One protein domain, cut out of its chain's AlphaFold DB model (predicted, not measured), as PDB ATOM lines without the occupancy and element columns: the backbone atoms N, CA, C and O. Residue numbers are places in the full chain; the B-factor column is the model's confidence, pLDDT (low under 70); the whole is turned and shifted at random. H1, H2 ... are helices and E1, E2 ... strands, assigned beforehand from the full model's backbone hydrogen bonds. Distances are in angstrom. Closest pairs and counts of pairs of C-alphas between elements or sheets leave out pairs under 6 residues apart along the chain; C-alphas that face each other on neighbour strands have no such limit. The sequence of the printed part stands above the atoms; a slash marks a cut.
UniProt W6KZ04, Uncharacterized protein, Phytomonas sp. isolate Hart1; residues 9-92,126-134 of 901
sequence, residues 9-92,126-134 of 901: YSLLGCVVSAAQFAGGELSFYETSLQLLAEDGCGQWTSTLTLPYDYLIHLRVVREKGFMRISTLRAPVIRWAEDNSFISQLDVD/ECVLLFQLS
ATOM      1  N   TYR A   9     220.560 280.909 198.298       27.80
ATOM      2  CA  TYR A   9     220.942 279.649 198.932       27.80
ATOM      3  C   TYR A   9     221.751 278.832 197.921       27.80
ATOM      4  O   TYR A   9     221.226 278.519 196.858       27.80
ATOM      5  N   SER A  10     222.981 278.428 198.251       29.61
ATOM      6  CA  SER A  10     223.753 277.470 197.433       29.61
ATOM      7  C   SER A  10     223.052 276.108 197.326       29.61
ATOM      8  O   SER A  10     223.107 275.453 196.294       29.61
ATOM      9  N   LEU A  11     222.248 275.749 198.334       29.28
ATOM     10  CA  LEU A  11     221.318 274.611 198.313       29.28
ATOM     11  C   LEU A  11     220.229 274.682 197.216       29.28
ATOM     12  O   LEU A  11     219.422 273.760 197.123       29.28
ATOM     13  N   LEU A  12     220.178 275.740 196.396       30.02
ATOM     14  CA  LEU A  12     219.347 275.771 195.189       30.02
ATOM     15  C   LEU A  12     219.978 275.003 194.006       30.02
ATOM     16  O   LEU A  12     219.244 274.648 193.092       30.02
ATOM     17  N   GLY A  13     221.280 274.680 194.041       30.27
ATOM     18  CA  GLY A  13     221.948 273.851 193.019       30.27
ATOM     19  C   GLY A  13     221.445 272.399 192.966       30.27
ATOM     20  O   GLY A  13     221.561 271.734 191.948       30.27
ATOM     21  N   CYS A  14     220.789 271.927 194.034       36.19
ATOM     22  CA  CYS A  14     220.050 270.659 194.057       36.19
ATOM     23  C   CYS A  14     218.527 270.832 193.884       36.19
ATOM     24  O   CYS A  14     217.768 269.913 194.192       36.19
ATOM     25  N   VAL A  15     218.058 271.961 193.331       40.50
ATOM     26  CA  VAL A  15     216.768 271.984 192.618       40.50
ATOM     27  C   VAL A  15     216.987 271.251 191.297       40.50
ATOM     28  O   VAL A  15     217.230 271.867 190.262       40.50
ATOM     29  N   VAL A  16     216.959 269.918 191.376       39.84
ATOM     30  CA  VAL A  16     217.289 268.990 190.288       39.84
ATOM     31  C   VAL A  16     216.372 269.236 189.097       39.84
ATOM     32  O   VAL A  16     215.244 268.754 189.076       39.84
ATOM     33  N   SER A  17     216.850 270.029 188.138       43.03
ATOM     34  CA  SER A  17     216.256 270.274 186.821       43.03
ATOM     35  C   SER A  17     214.723 270.288 186.765       43.03
ATOM     36  O   SER A  17     214.123 269.769 185.829       43.03
ATOM     37  N   ALA A  18     214.068 270.972 187.710       41.81
ATOM     38  CA  ALA A  18     212.606 271.133 187.742       41.81
ATOM     39  C   ALA A  18     212.049 271.994 186.578       41.81
ATOM     40  O   ALA A  18     210.861 272.296 186.532       41.81
ATOM     41  N   ALA A  19     212.922 272.419 185.659       39.06
ATOM     42  CA  ALA A  19     212.606 273.044 184.376       39.06
ATOM     43  C   ALA A  19     212.893 272.127 183.162       39.06
ATOM     44  O   ALA A  19     212.710 272.564 182.028       39.06
ATOM     45  N   GLN A  20     213.373 270.895 183.385       45.78
ATOM     46  CA  GLN A  20     213.515 269.843 182.369       45.78
ATOM     47  C   GLN A  20     212.506 268.713 182.576       45.78
ATOM     48  O   GLN A  20     212.002 268.196 181.588       45.78
ATOM     49  N   PHE A  21     212.195 268.347 183.825       55.78
ATOM     50  CA  PHE A  21     211.102 267.414 184.091       55.78
ATOM     51  C   PHE A  21     209.762 268.080 183.743       55.78
ATOM     52  O   PHE A  21     209.439 269.139 184.284       55.78
ATOM     53  N   ALA A  22     209.019 267.488 182.805       53.19
ATOM     54  CA  ALA A  22     207.734 267.998 182.326       53.19
ATOM     55  C   ALA A  22     206.619 267.812 183.370       53.19
ATOM     56  O   ALA A  22     205.725 268.653 183.493       53.19
ATOM     57  N   GLY A  23     206.737 266.746 184.162       77.12
ATOM     58  CA  GLY A  23     205.837 266.370 185.238       77.12
ATOM     59  C   GLY A  23     206.547 265.515 186.290       77.12
ATOM     60  O   GLY A  23     207.747 265.240 186.214       77.12
ATOM     61  N   GLY A  24     205.799 265.093 187.304       84.31
ATOM     62  CA  GLY A  24     206.294 264.151 188.299       84.31
ATOM     63  C   GLY A  24     205.243 263.806 189.343       84.31
ATOM     64  O   GLY A  24     204.598 264.692 189.901       84.31
ATOM     65  N   GLU A  25     205.098 262.515 189.615       89.19
ATOM     66  CA  GLU A  25     204.192 261.960 190.613       89.19
ATOM     67  C   GLU A  25     204.952 261.658 191.908       89.19
ATOM     68  O   GLU A  25     206.088 261.174 191.904       89.19
ATOM     69  N   LEU A  26     204.319 261.970 193.041       90.50
ATOM     70  CA  LEU A  26     204.915 261.843 194.367       90.50
ATOM     71  C   LEU A  26     204.034 260.953 195.247       90.50
ATOM     72  O   LEU A  26     203.122 261.424 195.927       90.50
ATOM     73  N   SER A  27     204.324 259.656 195.221       90.62
ATOM     74  CA  SER A  27     203.551 258.619 195.901       90.62
ATOM     75  C   SER A  27     204.089 258.360 197.307       90.62
ATOM     76  O   SER A  27     205.290 258.188 197.523       90.62
ATOM     77  N   PHE A  28     203.196 258.319 198.292       89.94
ATOM     78  CA  PHE A  28     203.547 258.160 199.701       89.94
ATOM     79  C   PHE A  28     203.057 256.808 200.217       89.94
ATOM     80  O   PHE A  28     201.856 256.558 200.270       89.94
ATOM     81  N   TYR A  29     203.990 255.959 200.643       92.25
ATOM     82  CA  TYR A  29     203.717 254.648 201.229       92.25
ATOM     83  C   TYR A  29     203.969 254.688 202.742       92.25
ATOM     84  O   TYR A  29     204.484 255.672 203.273       92.25
ATOM     85  N   GLU A  30     203.635 253.613 203.457       90.31
ATOM     86  CA  GLU A  30     203.833 253.507 204.911       90.31
ATOM     87  C   GLU A  30     205.315 253.625 205.323       90.31
ATOM     88  O   GLU A  30     205.682 254.290 206.300       90.31
ATOM     89  N   THR A  31     206.204 252.992 204.554       93.25
ATOM     90  CA  THR A  31     207.625 252.869 204.905       93.25
ATOM     91  C   THR A  31     208.533 253.860 204.172       93.25
ATOM     92  O   THR A  31     209.601 254.201 204.703       93.25
ATOM     93  N   SER A  32     208.110 254.352 203.005       94.69
ATOM     94  CA  SER A  32     208.898 255.173 202.083       94.69
ATOM     95  C   SER A  32     208.061 256.200 201.315       94.69
ATOM     96  O   SER A  32     206.866 256.044 201.082       94.69
ATOM     97  N   LEU A  33     208.748 257.249 200.878       93.25
ATOM     98  CA  LEU A  33     208.346 258.117 199.783       93.25
ATOM     99  C   LEU A  33     208.814 257.493 198.460       93.25
ATOM    100  O   LEU A  33     209.914 256.940 198.403       93.25
ATOM    101  N   GLN A  34     208.038 257.636 197.393       94.94
ATOM    102  CA  GLN A  34     208.471 257.379 196.023       94.94
ATOM    103  C   GLN A  34     208.251 258.627 195.168       94.94
ATOM    104  O   GLN A  34     207.209 259.272 195.251       94.94
ATOM    105  N   LEU A  35     209.240 258.957 194.344       93.31
ATOM    106  CA  LEU A  35     209.136 259.961 193.291       93.31
ATOM    107  C   LEU A  35     209.293 259.271 191.937       93.31
ATOM    108  O   LEU A  35     210.277 258.563 191.720       93.31
ATOM    109  N   LEU A  36     208.366 259.547 191.027       92.81
ATOM    110  CA  LEU A  36     208.462 259.212 189.612       92.81
ATOM    111  C   LEU A  36     208.465 260.535 188.834       92.81
ATOM    112  O   LEU A  36     207.478 261.258 188.864       92.81
ATOM    113  N   ALA A  37     209.573 260.900 188.190       90.62
ATOM    114  CA  ALA A  37     209.659 262.132 187.398       90.62
ATOM    115  C   ALA A  37     209.501 261.832 185.898       90.62
ATOM    116  O   ALA A  37     210.022 260.822 185.424       90.62
ATOM    117  N   GLU A  38     208.818 262.703 185.160       88.00
ATOM    118  CA  GLU A  38     208.669 262.632 183.700       88.00
ATOM    119  C   GLU A  38     209.692 263.575 183.059       88.00
ATOM    120  O   GLU A  38     209.696 264.769 183.355       88.00
ATOM    121  N   ASP A  39     210.592 263.058 182.222       84.50
ATOM    122  CA  ASP A  39     211.671 263.837 181.612       84.50
ATOM    123  C   ASP A  39     211.191 264.819 180.521       84.50
ATOM    124  O   ASP A  39     210.014 264.885 180.159       84.50
ATOM    125  N   GLY A  40     212.123 265.593 179.957       79.94
ATOM    126  CA  GLY A  40     211.824 266.562 178.894       79.94
ATOM    127  C   GLY A  40     211.394 265.941 177.556       79.94
ATOM    128  O   GLY A  40     211.078 266.675 176.618       79.94
ATOM    129  N   CYS A  41     211.398 264.611 177.444       84.94
ATOM    130  CA  CYS A  41     210.921 263.835 176.305       84.94
ATOM    131  C   CYS A  41     209.572 263.140 176.572       84.94
ATOM    132  O   CYS A  41     209.053 262.495 175.658       84.94
ATOM    133  N   GLY A  42     208.997 263.273 177.774       85.75
ATOM    134  CA  GLY A  42     207.780 262.568 178.185       85.75
ATOM    135  C   GLY A  42     208.024 261.114 178.611       85.75
ATOM    136  O   GLY A  42     207.122 260.283 178.512       85.75
ATOM    137  N   GLN A  43     209.252 260.767 179.010       87.75
ATOM    138  CA  GLN A  43     209.607 259.434 179.498       87.75
ATOM    139  C   GLN A  43     209.722 259.425 181.022       87.75
ATOM    140  O   GLN A  43     210.370 260.277 181.630       87.75
ATOM    141  N   TRP A  44     209.100 258.431 181.652       91.88
ATOM    142  CA  TRP A  44     209.177 258.247 183.095       91.88
ATOM    143  C   TRP A  44     210.546 257.708 183.514       91.88
ATOM    144  O   TRP A  44     211.023 256.694 183.005       91.88
ATOM    145  N   THR A  45     211.150 258.388 184.482       93.56
ATOM    146  CA  THR A  45     212.360 257.947 185.186       93.56
ATOM    147  C   THR A  45     212.124 256.680 186.005       93.56
ATOM    148  O   THR A  45     210.994 256.356 186.370       93.56
ATOM    149  N   SER A  46     213.202 255.978 186.363       95.25
ATOM    150  CA  SER A  46     213.140 254.956 187.413       95.25
ATOM    151  C   SER A  46     212.679 255.575 188.742       95.25
ATOM    152  O   SER A  46     212.957 256.738 189.030       95.25
ATOM    153  N   THR A  47     211.965 254.820 189.576       95.50
ATOM    154  CA  THR A  47     211.342 255.381 190.783       95.50
ATOM    155  C   THR A  47     212.361 255.678 191.889       95.50
ATOM    156  O   THR A  47     212.908 254.760 192.510       95.50
ATOM    157  N   LEU A  48     212.561 256.958 192.229       95.69
ATOM    158  CA  LEU A  48     213.353 257.373 193.392       95.69
ATOM    159  C   LEU A  48     212.614 256.993 194.680       95.69
ATOM    160  O   LEU A  48     211.802 257.749 195.214       95.69
ATOM    161  N   THR A  49     212.919 255.806 195.198       96.50
ATOM    162  CA  THR A  49     212.390 255.333 196.480       96.50
ATOM    163  C   THR A  49     213.250 255.867 197.624       96.50
ATOM    164  O   THR A  49     214.390 255.445 197.824       96.50
ATOM    165  N   LEU A  50     212.688 256.784 198.409       95.50
ATOM    166  CA  LEU A  50     213.278 257.352 199.618       95.50
ATOM    167  C   LEU A  50     212.560 256.796 200.859       95.50
ATOM    168  O   LEU A  50     211.571 257.379 201.312       95.50
ATOM    169  N   PRO A  51     213.051 255.698 201.471       94.94
ATOM    170  CA  PRO A  51     212.698 255.338 202.841       94.94
ATOM    171  C   PRO A  51     212.714 256.566 203.748       94.94
ATOM    172  O   PRO A  51     213.668 257.349 203.709       94.94
ATOM    173  N   TYR A  52     211.689 256.736 204.592       91.75
ATOM    174  CA  TYR A  52     211.558 257.963 205.388       91.75
ATOM    175  C   TYR A  52     212.755 258.215 206.321       91.75
ATOM    176  O   TYR A  52     212.890 259.318 206.848       91.75
ATOM    177  N   ASP A  53     213.603 257.213 206.575       90.94
ATOM    178  CA  ASP A  53     214.827 257.320 207.386       90.94
ATOM    179  C   ASP A  53     215.961 258.094 206.689       90.94
ATOM    180  O   ASP A  53     216.874 258.561 207.365       90.94
ATOM    181  N   TYR A  54     215.871 258.310 205.369       91.44
ATOM    182  CA  TYR A  54     216.752 259.212 204.616       91.44
ATOM    183  C   TYR A  54     216.187 260.631 204.451       91.44
ATOM    184  O   TYR A  54     216.870 261.494 203.892       91.44
ATOM    185  N   LEU A  55     214.957 260.901 204.907       91.81
ATOM    186  CA  LEU A  55     214.435 262.266 204.959       91.81
ATOM    187  C   LEU A  55     215.003 262.989 206.185       91.81
ATOM    188  O   LEU A  55     214.832 262.550 207.321       91.81
ATOM    189  N   ILE A  56     215.669 264.111 205.922       92.25
ATOM    190  CA  ILE A  56     216.270 265.000 206.922       92.25
ATOM    191  C   ILE A  56     215.228 266.016 207.399       92.25
ATOM    192  O   ILE A  56     215.131 266.300 208.589       92.25
ATOM    193  N   HIS A  57     214.447 266.563 206.461       89.06
ATOM    194  CA  HIS A  57     213.357 267.495 206.744       89.06
ATOM    195  C   HIS A  57     212.363 267.523 205.579       89.06
ATOM    196  O   HIS A  57     212.718 267.925 204.469       89.06
ATOM    197  N   LEU A  58     211.098 267.195 205.846       90.44
ATOM    198  CA  LEU A  58     209.984 267.443 204.929       90.44
ATOM    199  C   LEU A  58     209.243 268.718 205.367       90.44
ATOM    200  O   LEU A  58     208.948 268.892 206.548       90.44
ATOM    201  N   ARG A  59     208.986 269.656 204.449       89.62
ATOM    202  CA  ARG A  59     208.294 270.921 204.749       89.62
ATOM    203  C   ARG A  59     207.275 271.276 203.677       89.62
ATOM    204  O   ARG A  59     207.637 271.541 202.538       89.62
ATOM    205  N   VAL A  60     206.015 271.402 204.077       87.75
ATOM    206  CA  VAL A  60     204.930 271.878 203.212       87.75
ATOM    207  C   VAL A  60     204.692 273.377 203.402       87.75
ATOM    208  O   VAL A  60     204.593 273.870 204.526       87.75
ATOM    209  N   VAL A  61     204.577 274.106 202.292       86.94
ATOM    210  CA  VAL A  61     204.266 275.541 202.235       86.94
ATOM    211  C   VAL A  61     202.858 275.704 201.659       86.94
ATOM    212  O   VAL A  61     202.685 276.030 200.484       86.94
ATOM    213  N   ARG A  62     201.845 275.452 202.505       84.81
ATOM    214  CA  ARG A  62     200.418 275.374 202.121       84.81
ATOM    215  C   ARG A  62     199.955 276.543 201.241       84.81
ATOM    216  O   ARG A  62     199.320 276.308 200.223       84.81
ATOM    217  N   GLU A  63     200.337 277.776 201.587       82.06
ATOM    218  CA  GLU A  63     199.987 279.012 200.853       82.06
ATOM    219  C   GLU A  63     200.375 279.014 199.363       82.06
ATOM    220  O   GLU A  63     199.872 279.837 198.603       82.06
ATOM    221  N   LYS A  64     201.320 278.158 198.955       82.81
ATOM    222  CA  LYS A  64     201.914 278.164 197.614       82.81
ATOM    223  C   LYS A  64     201.855 276.816 196.890       82.81
ATOM    224  O   LYS A  64     202.417 276.714 195.810       82.81
ATOM    225  N   GLY A  65     201.261 275.778 197.483       86.00
ATOM    226  CA  GLY A  65     201.225 274.434 196.885       86.00
ATOM    227  C   GLY A  65     202.559 273.664 196.885       86.00
ATOM    228  O   GLY A  65     202.593 272.529 196.429       86.00
ATOM    229  N   PHE A  66     203.657 274.225 197.407       89.12
ATOM    230  CA  PHE A  66     204.975 273.573 197.343       89.12
ATOM    231  C   PHE A  66     205.281 272.682 198.551       89.12
ATOM    232  O   PHE A  66     205.063 273.069 199.705       89.12
ATOM    233  N   MET A  67     205.909 271.540 198.284       89.56
ATOM    234  CA  MET A  67     206.606 270.703 199.254       89.56
ATOM    235  C   MET A  67     208.120 270.787 199.021       89.56
ATOM    236  O   MET A  67     208.600 270.650 197.901       89.56
ATOM    237  N   ARG A  68     208.883 270.994 200.095       92.31
ATOM    238  CA  ARG A  68     210.344 270.877 200.122       92.31
ATOM    239  C   ARG A  68     210.725 269.588 200.837       92.31
ATOM    240  O   ARG A  68     210.311 269.384 201.977       92.31
ATOM    241  N   ILE A  69     211.565 268.775 200.208       92.38
ATOM    242  CA  ILE A  69     212.026 267.490 200.735       92.38
ATOM    243  C   ILE A  69     213.552 267.527 200.802       92.38
ATOM    244  O   ILE A  69     214.233 267.457 199.784       92.38
ATOM    245  N   SER A  70     214.088 267.687 202.012       92.94
ATOM    246  CA  SER A  70     215.531 267.631 202.263       92.94
ATOM    247  C   SER A  70     215.905 266.190 202.619       92.94
ATOM    248  O   SER A  70     215.330 265.614 203.547       92.94
ATOM    249  N   THR A  71     216.836 265.601 201.876       94.56
ATOM    250  CA  THR A  71     217.246 264.190 201.967       94.56
ATOM    251  C   THR A  71     218.767 264.058 201.824       94.56
ATOM    252  O   THR A  71     219.447 265.035 201.520       94.56
ATOM    253  N   LEU A  72     219.337 262.874 202.058       92.94
ATOM    254  CA  LEU A  72     220.753 262.633 201.755       92.94
ATOM    255  C   LEU A  72     221.004 262.740 200.240       92.94
ATOM    256  O   LEU A  72     220.206 262.266 199.435       92.94
ATOM    257  N   ARG A  73     222.156 263.287 199.838       90.50
ATOM    258  CA  ARG A  73     222.551 263.382 198.421       90.50
ATOM    259  C   ARG A  73     222.836 262.020 197.772       90.50
ATOM    260  O   ARG A  73     222.566 261.852 196.593       90.50
ATOM    261  N   ALA A  74     223.328 261.024 198.516       91.88
ATOM    262  CA  ALA A  74     223.764 259.738 197.947       91.88
ATOM    263  C   ALA A  74     222.647 258.838 197.350       91.88
ATOM    264  O   ALA A  74     222.925 258.103 196.402       91.88
ATOM    265  N   PRO A  75     221.397 258.829 197.856       93.12
ATOM    266  CA  PRO A  75     220.249 258.292 197.115       93.12
ATOM    267  C   PRO A  75     219.935 259.057 195.821       93.12
ATOM    268  O   PRO A  75     219.706 258.427 194.796       93.12
ATOM    269  N   VAL A  76     219.967 260.396 195.852       92.69
ATOM    270  CA  VAL A  76     219.593 261.238 194.699       92.69
ATOM    271  C   VAL A  76     220.643 261.193 193.584       92.69
ATOM    272  O   VAL A  76     220.264 261.140 192.420       92.69
ATOM    273  N   ILE A  77     221.940 261.137 193.924       92.06
ATOM    274  CA  ILE A  77     223.019 260.895 192.952       92.06
ATOM    275  C   ILE A  77     222.769 259.585 192.211       92.06
ATOM    276  O   ILE A  77     222.667 259.618 190.995       92.06
ATOM    277  N   ARG A  78     222.597 258.462 192.924       93.44
ATOM    278  CA  ARG A  78     222.420 257.149 192.281       93.44
ATOM    279  C   ARG A  78     221.197 257.100 191.378       93.44
ATOM    280  O   ARG A  78     221.304 256.662 190.246       93.44
ATOM    281  N   TRP A  79     220.079 257.671 191.815       94.31
ATOM    282  CA  TRP A  79     218.907 257.819 190.954       94.31
ATOM    283  C   TRP A  79     219.181 258.669 189.697       94.31
ATOM    284  O   TRP A  79     218.700 258.340 188.616       94.31
ATOM    285  N   ALA A  80     219.977 259.734 189.794       91.50
ATOM    286  CA  ALA A  80     220.382 260.514 188.625       91.50
ATOM    287  C   ALA A  80     221.466 259.821 187.772       91.50
ATOM    288  O   ALA A  80     221.555 260.104 186.582       91.50
ATOM    289  N   GLU A  81     222.270 258.910 188.329       92.31
ATOM    290  CA  GLU A  81     223.150 258.008 187.570       92.31
ATOM    291  C   GLU A  81     222.304 257.012 186.764       92.31
ATOM    292  O   GLU A  81     222.446 256.946 185.544       92.31
ATOM    293  N   ASP A  82     221.357 256.333 187.422       93.00
ATOM    294  CA  ASP A  82     220.424 255.366 186.823       93.00
ATOM    295  C   ASP A  82     219.603 255.984 185.672       93.00
ATOM    296  O   ASP A  82     219.322 255.318 184.677       93.00
ATOM    297  N   ASN A  83     219.255 257.273 185.779       90.88
ATOM    298  CA  ASN A  83     218.510 258.029 184.762       90.88
ATOM    299  C   ASN A  83     219.395 258.909 183.852       90.88
ATOM    300  O   ASN A  83     218.879 259.729 183.103       90.88
ATOM    301  N   SER A  84     220.726 258.761 183.884       89.56
ATOM    302  CA  SER A  84     221.678 259.524 183.043       89.56
ATOM    303  C   SER A  84     221.655 261.062 183.194       89.56
ATOM    304  O   SER A  84     222.187 261.784 182.348       89.56
ATOM    305  N   PHE A  85     221.114 261.583 184.300       84.62
ATOM    306  CA  PHE A  85     221.026 263.014 184.626       84.62
ATOM    307  C   PHE A  85     222.060 263.501 185.662       84.62
ATOM    308  O   PHE A  85     222.043 264.679 186.015       84.62
ATOM    309  N   ILE A  86     222.985 262.658 186.145       86.81
ATOM    310  CA  ILE A  86     224.021 263.044 187.136       86.81
ATOM    311  C   ILE A  86     224.817 264.301 186.735       86.81
ATOM    312  O   ILE A  86     225.125 265.133 187.587       86.81
ATOM    313  N   SER A  87     225.083 264.502 185.440       81.88
ATOM    314  CA  SER A  87     225.763 265.696 184.906       81.88
ATOM    315  C   SER A  87     225.038 267.022 185.186       81.88
ATOM    316  O   SER A  87     225.615 268.086 184.988       81.88
ATOM    317  N   GLN A  88     223.790 266.958 185.658       74.88
ATOM    318  CA  GLN A  88     222.956 268.092 186.046       74.88
ATOM    319  C   GLN A  88     222.922 268.327 187.571       74.88
ATOM    320  O   GLN A  88     222.410 269.355 188.005       74.88
ATOM    321  N   LEU A  89     223.445 267.398 188.385       76.00
ATOM    322  CA  LEU A  89     223.536 267.530 189.850       76.00
ATOM    323  C   LEU A  89     224.836 268.193 190.321       76.00
ATOM    324  O   LEU A  89     224.828 268.934 191.300       76.00
ATOM    325  N   ASP A  90     225.955 267.898 189.662       66.62
ATOM    326  CA  ASP A  90     227.308 268.207 190.160       66.62
ATOM    327  C   ASP A  90     227.851 269.574 189.687       66.62
ATOM    328  O   ASP A  90     229.055 269.752 189.503       66.62
ATOM    329  N   VAL A  91     226.964 270.552 189.477       58.12
ATOM    330  CA  VAL A  91     227.298 271.821 188.804       58.12
ATOM    331  C   VAL A  91     228.196 272.746 189.643       58.12
ATOM    332  O   VAL A  91     229.106 273.348 189.077       58.12
ATOM    333  N   ASP A  92     227.986 272.852 190.964       56.50
ATOM    334  CA  ASP A  92     228.523 273.980 191.757       56.50
ATOM    335  C   ASP A  92     229.506 273.625 192.904       56.50
ATOM    336  O   ASP A  92     230.311 274.470 193.294       56.50
ATOM    337  N   GLU A 126     223.528 267.305 202.000       89.62
ATOM    338  CA  GLU A 126     222.063 267.351 201.920       89.62
ATOM    339  C   GLU A 126     221.626 267.741 200.500       89.62
ATOM    340  O   GLU A 126     222.151 268.693 199.925       89.62
ATOM    341  N   CYS A 127     220.641 267.038 199.947       90.06
ATOM    342  CA  CYS A 127     219.953 267.394 198.706       90.06
ATOM    343  C   CYS A 127     218.553 267.939 199.034       90.06
ATOM    344  O   CYS A 127     217.924 267.488 199.995       90.06
ATOM    345  N   VAL A 128     218.064 268.922 198.270       89.44
ATOM    346  CA  VAL A 128     216.816 269.651 198.556       89.44
ATOM    347  C   VAL A 128     215.899 269.651 197.337       89.44
ATOM    348  O   VAL A 128     215.916 270.570 196.523       89.44
ATOM    349  N   LEU A 129     215.040 268.639 197.260       89.56
ATOM    350  CA  LEU A 129     214.024 268.534 196.220       89.56
ATOM    351  C   LEU A 129     212.870 269.513 196.504       89.56
ATOM    352  O   LEU A 129     212.478 269.714 197.662       89.56
ATOM    353  N   LEU A 130     212.312 270.115 195.451       89.50
ATOM    354  CA  LEU A 130     211.150 271.004 195.511       89.50
ATOM    355  C   LEU A 130     210.070 270.491 194.555       89.50
ATOM    356  O   LEU A 130     210.287 270.466 193.349       89.50
ATOM    357  N   PHE A 131     208.903 270.148 195.094       87.44
ATOM    358  CA  PHE A 131     207.742 269.698 194.325       87.44
ATOM    359  C   PHE A 131     206.608 270.704 194.431       87.44
ATOM    360  O   PHE A 131     206.343 271.238 195.512       87.44
ATOM    361  N   GLN A 132     205.923 270.951 193.319       88.12
ATOM    362  CA  GLN A 132     204.624 271.609 193.321       88.12
ATOM    363  C   GLN A 132     203.559 270.518 193.329       88.12
ATOM    364  O   GLN A 132     203.483 269.736 192.391       88.12
ATOM    365  N   LEU A 133     202.766 270.449 194.394       84.94
ATOM    366  CA  LEU A 133     201.650 269.514 194.483       84.94
ATOM    367  C   LEU A 133     200.405 270.119 193.832       84.94
ATOM    368  O   LEU A 133     200.222 271.344 193.859       84.94
ATOM    369  N   SER A 134     199.515 269.268 193.312       87.19
ATOM    370  CA  SER A 134     198.145 269.696 193.024       87.19
ATOM    371  C   SER A 134     197.427 270.090 194.324       87.19
ATOM    372  O   SER A 134     197.916 269.871 195.441       87.19
TER     373      SER A 134
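Overview. This is residues 9 to 92 and 126 to 134 of the 901 residues of an uncharacterized protein of Phytomonas sp. isolate Hart1 (UniProt W6KZ04). Two small three-stranded sheets, E1-E2-E3 and E4-E5-E6, stand partly face to face with their strands crossed; the fit is loose, and helix H1 covers one side of the gap. Residues 9 to 22 pass beside E6 and lead into E1. The 93 printed residues hold six named strands and one named helix, in the order E1 E2 E3 E4 E5 H1 E6; both sheets are antiparallel and the class is mixed. The whole is compact, with a radius of gyration of the C-alphas of 12.5 A and spans of 30 by 27 by 27 A.

Arrangement. Start at E1, residues 23 to 28, E2, residues 32 to 38, and E3, residues 48 to 51: they form a meander, each strand the antiparallel neighbour of the one before. Look for N 25 and O 36 at 2.8 A, and N 33 and O 50 at 2.9 A. Next come E4, residues 55 to 61, and E5, residues 66 to 72, a hairpin with N 59 and O 68 at 2.8 A. E3 and E4 meet only through their link. E6, residues 126 to 132, is antiparallel to E5, with N 69 and O 129 at 2.9 A. E1 and E6 are near each other; E2 and E5 are apart. H1, residues 73 to 82, only grazes both sheets: the closest C-alphas are Leu 48 and Trp 79 in E3 and H1, 6.1 A, and Arg 73 and Cys 127 in H1 and E6, 4.8 A. In H1, 5 of 6 O i to N i+4 pairs are within hydrogen-bond range.

Along the chain. Find C-alpha 23 at (205.837, 266.370, 185.238), where E1 begins its 16.8 A. E2 covers 19.8 A, E3 9.7 A, E4 16.9 A, E5 19.7 A and H1 14.3 A. E6 runs 19.9 A to C-alpha 132 at (204.624, 271.609, 193.321).

Size, cuts and confidence. The C-alphas farthest apart, Glu 30 and Asp 92, are 34.7 A apart. Residues 93 to 125 are not printed, and C-alphas 92 and 126 stand 13.7 A apart across this cut. Of the links printed whole, none is long. Confidence is under 70 at residues 9 to 22 and 90 to 92.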